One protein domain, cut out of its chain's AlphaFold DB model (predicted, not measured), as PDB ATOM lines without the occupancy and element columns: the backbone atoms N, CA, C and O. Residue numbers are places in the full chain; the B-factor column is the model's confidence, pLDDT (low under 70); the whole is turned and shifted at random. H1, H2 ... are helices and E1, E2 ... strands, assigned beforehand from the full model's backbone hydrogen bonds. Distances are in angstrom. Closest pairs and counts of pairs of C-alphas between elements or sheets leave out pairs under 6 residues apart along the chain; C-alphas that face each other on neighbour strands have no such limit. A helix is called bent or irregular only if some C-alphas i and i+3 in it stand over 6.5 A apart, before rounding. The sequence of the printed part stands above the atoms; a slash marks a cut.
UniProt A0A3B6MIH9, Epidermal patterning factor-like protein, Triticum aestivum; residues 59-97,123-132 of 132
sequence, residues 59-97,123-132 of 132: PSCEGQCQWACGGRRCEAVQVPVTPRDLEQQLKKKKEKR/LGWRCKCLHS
ATOM      1  N   PRO A  59     -25.289  -6.031  80.647       83.94
ATOM      2  CA  PRO A  59     -24.527  -4.903  81.167       83.94
ATOM      3  C   PRO A  59     -24.305  -3.838  80.086       83.94
ATOM      4  O   PRO A  59     -24.331  -4.129  78.891       83.94
ATOM      5  N   SER A  60     -24.028  -2.603  80.512       85.31
ATOM      6  CA  SER A  60     -23.558  -1.559  79.595       85.31
ATOM      7  C   SER A  60     -22.118  -1.840  79.153       85.31
ATOM      8  O   SER A  60     -21.280  -2.218  79.973       85.31
ATOM      9  N   CYS A  61     -21.838  -1.626  77.866       89.25
ATOM     10  CA  CYS A  61     -20.500  -1.719  77.272       89.25
ATOM     11  C   CYS A  61     -19.797  -0.359  77.118       89.25
ATOM     12  O   CYS A  61     -18.769  -0.256  76.444       89.25
ATOM     13  N   GLU A  62     -20.348   0.687  77.734       83.69
ATOM     14  CA  GLU A  62     -19.729   2.009  77.801       83.69
ATOM     15  C   GLU A  62     -18.339   1.925  78.452       83.69
ATOM     16  O   GLU A  62     -18.141   1.205  79.428       83.69
ATOM     17  N   GLY A  63     -17.339   2.609  77.892       80.38
ATOM     18  CA  GLY A  63     -15.963   2.551  78.408       80.38
ATOM     19  C   GLY A  63     -15.140   1.351  77.926       80.38
ATOM     20  O   GLY A  63     -13.981   1.514  77.560       80.38
ATOM     21  N   GLN A  64     -15.735   0.160  77.841       83.94
ATOM     22  CA  GLN A  64     -15.016  -1.091  77.537       83.94
ATOM     23  C   GLN A  64     -14.384  -1.129  76.139       83.94
ATOM     24  O   GLN A  64     -13.359  -1.771  75.918       83.94
ATOM     25  N   CYS A  65     -15.036  -0.474  75.186       84.94
ATOM     26  CA  CYS A  65     -14.738  -0.563  73.762       84.94
ATOM     27  C   CYS A  65     -14.148   0.725  73.171       84.94
ATOM     28  O   CYS A  65     -13.923   0.778  71.961       84.94
ATOM     29  N   GLN A  66     -13.904   1.745  74.006       82.69
ATOM     30  CA  GLN A  66     -13.561   3.108  73.575       82.69
ATOM     31  C   GLN A  66     -12.371   3.139  72.609       82.69
ATOM     32  O   GLN A  66     -12.467   3.737  71.542       82.69
ATOM     33  N   TRP A  67     -11.289   2.428  72.933       83.69
ATOM     34  CA  TRP A  67     -10.089   2.368  72.088       83.69
ATOM     35  C   TRP A  67     -10.044   1.137  71.175       83.69
ATOM     36  O   TRP A  67      -9.392   1.165  70.138       83.69
ATOM     37  N   ALA A  68     -10.752   0.059  71.530       84.94
ATOM     38  CA  ALA A  68     -10.679  -1.219  70.815       84.94
ATOM     39  C   ALA A  68     -11.524  -1.254  69.532       84.94
ATOM     40  O   ALA A  68     -11.158  -1.924  68.567       84.94
ATOM     41  N   CYS A  69     -12.665  -0.555  69.505       86.94
ATOM     42  CA  CYS A  69     -13.585  -0.614  68.367       86.94
ATOM     43  C   CYS A  69     -13.373   0.493  67.327       86.94
ATOM     44  O   CYS A  69     -14.033   0.449  66.290       86.94
ATOM     45  N   GLY A  70     -12.488   1.470  67.570       84.81
ATOM     46  CA  GLY A  70     -12.149   2.521  66.598       84.81
ATOM     47  C   GLY A  70     -13.363   3.280  66.043       84.81
ATOM     48  O   GLY A  70     -13.408   3.572  64.855       84.81
ATOM     49  N   GLY A  71     -14.383   3.520  66.875       81.50
ATOM     50  CA  GLY A  71     -15.633   4.182  66.474       81.50
ATOM     51  C   GLY A  71     -16.773   3.252  66.041       81.50
ATOM     52  O   GLY A  71     -17.880   3.726  65.794       81.50
ATOM     53  N   ARG A  72     -16.563   1.930  65.983       87.56
ATOM     54  CA  ARG A  72     -17.648   0.964  65.729       87.56
ATOM     55  C   ARG A  72     -18.540   0.766  66.953       87.56
ATOM     56  O   ARG A  72     -18.102   0.921  68.096       87.56
ATOM     57  N   ARG A  73     -19.794   0.360  66.710       88.75
ATOM     58  CA  ARG A  73     -20.732  -0.008  67.780       88.75
ATOM     59  C   ARG A  73     -20.176  -1.163  68.604       88.75
ATOM     60  O   ARG A  73     -19.595  -2.102  68.065       88.75
ATOM     61  N   CYS A  74     -20.396  -1.089  69.907       91.50
ATOM     62  CA  CYS A  74     -20.021  -2.126  70.850       91.50
ATOM     63  C   CYS A  74     -21.250  -2.569  71.638       91.50
ATOM     64  O   CYS A  74     -21.956  -1.735  72.202       91.50
ATOM     65  N   GLU A  75     -21.499  -3.876  71.650       90.94
ATOM     66  CA  GLU A  75     -22.724  -4.460  72.194       90.94
ATOM     67  C   GLU A  75     -22.422  -5.582  73.190       90.94
ATOM     68  O   GLU A  75     -21.422  -6.300  73.071       90.94
ATOM     69  N   ALA A  76     -23.302  -5.717  74.185       90.69
ATOM     70  CA  ALA A  76     -23.283  -6.818  75.129       90.69
ATOM     71  C   ALA A  76     -23.848  -8.080  74.471       90.69
ATOM     72  O   ALA A  76     -25.007  -8.132  74.074       90.69
ATOM     73  N   VAL A  77     -23.026  -9.119  74.397       89.19
ATOM     74  CA  VAL A  77     -23.364 -10.416  73.819       89.19
ATOM     75  C   VAL A  77     -23.289 -11.503  74.882       89.19
ATOM     76  O   VAL A  77     -22.407 -11.499  75.749       89.19
ATOM     77  N   GLN A  78     -24.227 -12.439  74.813       87.81
ATOM     78  CA  GLN A  78     -24.230 -13.605  75.679       87.81
ATOM     79  C   GLN A  78     -23.235 -14.634  75.130       87.81
ATOM     80  O   GLN A  78     -23.313 -15.037  73.970       87.81
ATOM     81  N   VAL A  79     -22.276 -15.035  75.956       84.94
ATOM     82  CA  VAL A  79     -21.234 -16.004  75.618       84.94
ATOM     83  C   VAL A  79     -21.202 -17.120  76.660       84.94
ATOM     84  O   VAL A  79     -21.439 -16.860  77.842       84.94
ATOM     85  N   PRO A  80     -20.880 -18.358  76.267       85.12
ATOM     86  CA  PRO A  80     -20.604 -19.416  77.225       85.12
ATOM     87  C   PRO A  80     -19.456 -19.024  78.159       85.12
ATOM     88  O   PRO A  80     -18.409 -18.568  77.696       85.12
ATOM     89  N   VAL A  81     -19.642 -19.213  79.461       78.69
ATOM     90  CA  VAL A  81     -18.596 -19.016  80.470       78.69
ATOM     91  C   VAL A  81     -18.015 -20.359  80.874       78.69
ATOM     92  O   VAL A  81     -18.738 -21.333  81.081       78.69
ATOM     93  N   THR A  82     -16.690 -20.412  80.975       80.81
ATOM     94  CA  THR A  82     -16.000 -21.560  81.567       80.81
ATOM     95  C   THR A  82     -15.890 -21.380  83.086       80.81
ATOM     96  O   THR A  82     -15.893 -20.240  83.565       80.81
ATOM     97  N   PRO A  83     -15.742 -22.464  83.870       74.44
ATOM     98  CA  PRO A  83     -15.512 -22.363  85.315       74.44
ATOM     99  C   PRO A  83     -14.319 -21.456  85.671       74.44
ATOM    100  O   PRO A  83     -14.388 -20.653  86.602       74.44
ATOM    101  N   ARG A  84     -13.251 -21.487  84.861       76.06
ATOM    102  CA  ARG A  84     -12.054 -20.647  85.050       76.06
ATOM    103  C   ARG A  84     -12.341 -19.152  84.896       76.06
ATOM    104  O   ARG A  84     -11.847 -18.352  85.690       76.06
ATOM    105  N   ASP A  85     -13.145 -18.769  83.902       73.69
ATOM    106  CA  ASP A  85     -13.557 -17.369  83.703       73.69
ATOM    107  C   ASP A  85     -14.284 -16.824  84.931       73.69
ATOM    108  O   ASP A  85     -14.115 -15.671  85.334       73.69
ATOM    109  N   LEU A  86     -15.112 -17.674  85.521       73.06
ATOM    110  CA  LEU A  86     -15.979 -17.341  86.631       73.06
ATOM    111  C   LEU A  86     -15.183 -17.158  87.927       73.06
ATOM    112  O   LEU A  86     -15.383 -16.177  88.647       73.06
ATOM    113  N   GLU A  87     -14.196 -18.018  88.165       74.62
ATOM    114  CA  GLU A  87     -13.262 -17.880  89.281       74.62
ATOM    115  C   GLU A  87     -12.427 -16.588  89.183       74.62
ATOM    116  O   GLU A  87     -12.258 -15.863  90.167       74.62
ATOM    117  N   GLN A  88     -11.966 -16.229  87.979       73.31
ATOM    118  CA  GLN A  88     -11.252 -14.968  87.746       73.31
ATOM    119  C   GLN A  88     -12.134 -13.733  87.987       73.31
ATOM    120  O   GLN A  88     -11.666 -12.737  88.546       73.31
ATOM    121  N   GLN A  89     -13.409 -13.786  87.593       70.62
ATOM    122  CA  GLN A  89     -14.379 -12.713  87.852       70.62
ATOM    123  C   GLN A  89     -14.614 -12.522  89.357       70.62
ATOM    124  O   GLN A  89     -14.648 -11.388  89.843       70.62
ATOM    125  N   LEU A  90     -14.723 -13.618  90.114       70.06
ATOM    126  CA  LEU A  90     -14.857 -13.576  91.571       70.06
ATOM    127  C   LEU A  90     -13.624 -12.960  92.245       70.06
ATOM    128  O   LEU A  90     -13.782 -12.105  93.121       70.06
ATOM    129  N   LYS A  91     -12.410 -13.335  91.811       72.69
ATOM    130  CA  LYS A  91     -11.144 -12.779  92.329       72.69
ATOM    131  C   LYS A  91     -11.055 -11.267  92.098       72.69
ATOM    132  O   LYS A  91     -10.939 -10.516  93.066       72.69
ATOM    133  N   LYS A  92     -11.275 -10.808  90.859       67.56
ATOM    134  CA  LYS A  92     -11.295  -9.373  90.506       67.56
ATOM    135  C   LYS A  92     -12.325  -8.582  91.313       67.56
ATOM    136  O   LYS A  92     -12.093  -7.438  91.697       67.56
ATOM    137  N   LYS A  93     -13.491  -9.175  91.586       65.00
ATOM    138  CA  LYS A  93     -14.539  -8.513  92.369       65.00
ATOM    139  C   LYS A  93     -14.208  -8.451  93.860       65.00
ATOM    140  O   LYS A  93     -14.600  -7.485  94.512       65.00
ATOM    141  N   LYS A  94     -13.507  -9.452  94.402       62.53
ATOM    142  CA  LYS A  94     -13.026  -9.449  95.791       62.53
ATOM    143  C   LYS A  94     -12.002  -8.330  96.007       62.53
ATOM    144  O   LYS A  94     -12.128  -7.597  96.980       62.53
ATOM    145  N   GLU A  95     -11.095  -8.136  95.052       59.66
ATOM    146  CA  GLU A  95     -10.116  -7.036  95.046       59.66
ATOM    147  C   GLU A  95     -10.785  -5.661  94.914       59.66
ATOM    148  O   GLU A  95     -10.406  -4.718  95.594       59.66
ATOM    149  N   LYS A  96     -11.839  -5.535  94.096       57.69
ATOM    150  CA  LYS A  96     -12.564  -4.259  93.930       57.69
ATOM    151  C   LYS A  96     -13.504  -3.920  95.100       57.69
ATOM    152  O   LYS A  96     -13.929  -2.777  95.242       57.69
ATOM    153  N   ARG A  97     -13.876  -4.910  95.921       53.81
ATOM    154  CA  ARG A  97     -14.775  -4.753  97.080       53.81
ATOM    155  C   ARG A  97     -14.077  -4.235  98.337       53.81
ATOM    156  O   ARG A  97     -14.780  -3.810  99.247       53.81
ATOM    157  N   LEU A 123     -24.135 -19.420  80.763       80.06
ATOM    158  CA  LEU A 123     -24.000 -18.271  79.877       80.06
ATOM    159  C   LEU A 123     -23.707 -17.008  80.696       80.06
ATOM    160  O   LEU A 123     -24.247 -16.820  81.785       80.06
ATOM    161  N   GLY A 124     -22.863 -16.128  80.164       82.31
ATOM    162  CA  GLY A 124     -22.492 -14.847  80.765       82.31
ATOM    163  C   GLY A 124     -22.401 -13.739  79.717       82.31
ATOM    164  O   GLY A 124     -22.486 -13.995  78.524       82.31
ATOM    165  N   TRP A 125     -22.232 -12.492  80.153       86.69
ATOM    166  CA  TRP A 125     -22.186 -11.330  79.259       86.69
ATOM    167  C   TRP A 125     -20.755 -10.874  78.967       86.69
ATOM    168  O   TRP A 125     -19.928 -10.789  79.880       86.69
ATOM    169  N   ARG A 126     -20.468 -10.516  77.709       87.81
ATOM    170  CA  ARG A 126     -19.234  -9.824  77.290       87.81
ATOM    171  C   ARG A 126     -19.526  -8.752  76.245       87.81
ATOM    172  O   ARG A 126     -20.557  -8.799  75.596       87.81
ATOM    173  N   CYS A 127     -18.611  -7.803  76.075       90.69
ATOM    174  CA  CYS A 127     -18.729  -6.744  75.075       90.69
ATOM    175  C   CYS A 127     -17.972  -7.117  73.797       90.69
ATOM    176  O   CYS A 127     -16.832  -7.580  73.879       90.69
ATOM    177  N   LYS A 128     -18.589  -6.909  72.630       91.38
ATOM    178  CA  LYS A 128     -17.977  -7.174  71.320       91.38
ATOM    179  C   LYS A 128     -18.176  -5.988  70.375       91.38
ATOM    180  O   LYS A 128     -19.257  -5.408  70.331       91.38
ATOM    181  N   CYS A 129     -17.142  -5.660  69.595       92.12
ATOM    182  CA  CYS A 129     -17.260  -4.717  68.484       92.12
ATOM    183  C   CYS A 129     -18.077  -5.344  67.353       92.12
ATOM    184  O   CYS A 129     -17.784  -6.460  66.913       92.12
ATOM    185  N   LEU A 130     -19.059  -4.611  66.853       86.06
ATOM    186  CA  LEU A 130     -19.806  -4.995  65.667       86.06
ATOM    187  C   LEU A 130     -19.035  -4.538  64.427       86.06
ATOM    188  O   LEU A 130     -18.542  -3.412  64.384       86.06
ATOM    189  N   HIS A 131     -18.912  -5.411  63.433       78.00
ATOM    190  CA  HIS A 131     -18.496  -5.010  62.093       78.00
ATOM    191  C   HIS A 131     -19.758  -4.543  61.368       78.00
ATOM    192  O   HIS A 131     -20.707  -5.319  61.260       78.00
ATOM    193  N   SER A 132     -19.798  -3.264  60.992       61.00
ATOM    194  CA  SER A 132     -20.830  -2.730  60.101       61.00
ATOM    195  C   SER A 132     -20.406  -2.891  58.655       61.00
ATOM    196  O   SER A 132     -19.177  -2.938  58.421       61.00
TER     197      SER A 132
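This is residues 59 to 97 and 123 to 132 of the 132 residues of the protein "Epidermal patterning factor-like protein" of Triticum aestivum (UniProt A0A3B6MIH9). Two antiparallel strands, E1 and E2, make a twisted ribbon; a loop of residues 59 to 73 gathers at the end of the ribbon where E1 begins, and at the other end the helix H1 folds back from E1 as an arm, with residues 87 to 97 sticking out free. The picture is an open one, with empty space between this free arm and the loop. The printed part has 49 residues, with one named helix and two named strands in the order E1, H1, E2 along the chain; the sheet has the order E1 - E2 and is antiparallel. The class is mixed, helices and strands, with 14 residues in the helix and 14 in the strands. The whole is loose, with a radius of gyration of the C-alphas of 12.7 A, and only just elongated, spanning 35 by 23 by 15 A.

Begin at Pro 59 and read through residues 59 to 73, a stretch of 15 residues with no named element, whose C-alphas lie 7 to 17 A from the mean of all C-alphas. At Cys 74 you enter the strand E1, residues 74 to 80. Its neighbour is the strand E2, residues 123 to 129, which you reach in the ATOM lines after the cut. The two are antiparallel, with 147 degrees between their N-to-C directions. Look first at one end of the pair, where the C-alphas of Cys 74 and Cys 129 face each other at 4.5 A. At the other end the C-alphas of Pro 80 and Leu 123 face each other, also at 4.5 A. Between these ends, check the backbone atoms: N of Val 77 and O of Arg 126 are 2.8 A apart, and N of Arg 126 and O of Val 77 are 2.9 A apart, both within hydrogen-bond range. After E1, two residues, 81 and 82, make a tight link to the helix H1, residues 83 to 96. In H1 every O i to N i+4 pair is within hydrogen-bond range, and the helix is neither bent nor irregular. Residues 87 to 97, of which 87 to 96 belong to H1, stand free: no C-alpha 8 or more residues away along the chain comes within 10 A of theirs.

Find C-alpha 74 at (-20.021, -2.126, 70.850), where E1 begins; from there the strand of 7 residues runs 18.4 A to C-alpha 80. Next find C-alpha 83 at (-15.512, -22.363, 85.315), where H1 begins; its 14 residues run 20.3 A to C-alpha 96. E2 begins at C-alpha 123 and runs 18.9 A over 7 residues to C-alpha 129 at (-17.260, -4.717, 68.484).

Look for the two C-alphas farthest apart at Arg 97 and Ser 132, with 37.5 A between them. Without the stretch that stands free, the body has 38 residues and spans 32 by 18 by 15 A, with a radius of gyration of 11.1 A. The numbering jumps from 97 to 123: residues 98 to 122 are not printed, and the C-alphas of Arg 97 and Leu 123 are 23.7 A apart across the cut. The link across the cut is that from H1 to E2. The printed part ends at Ser 132, the chain's last residue. The mean pLDDT of the printed part is 79.9; in this predicted model it falls under 70 at residues 92 to 97 and at residue 132.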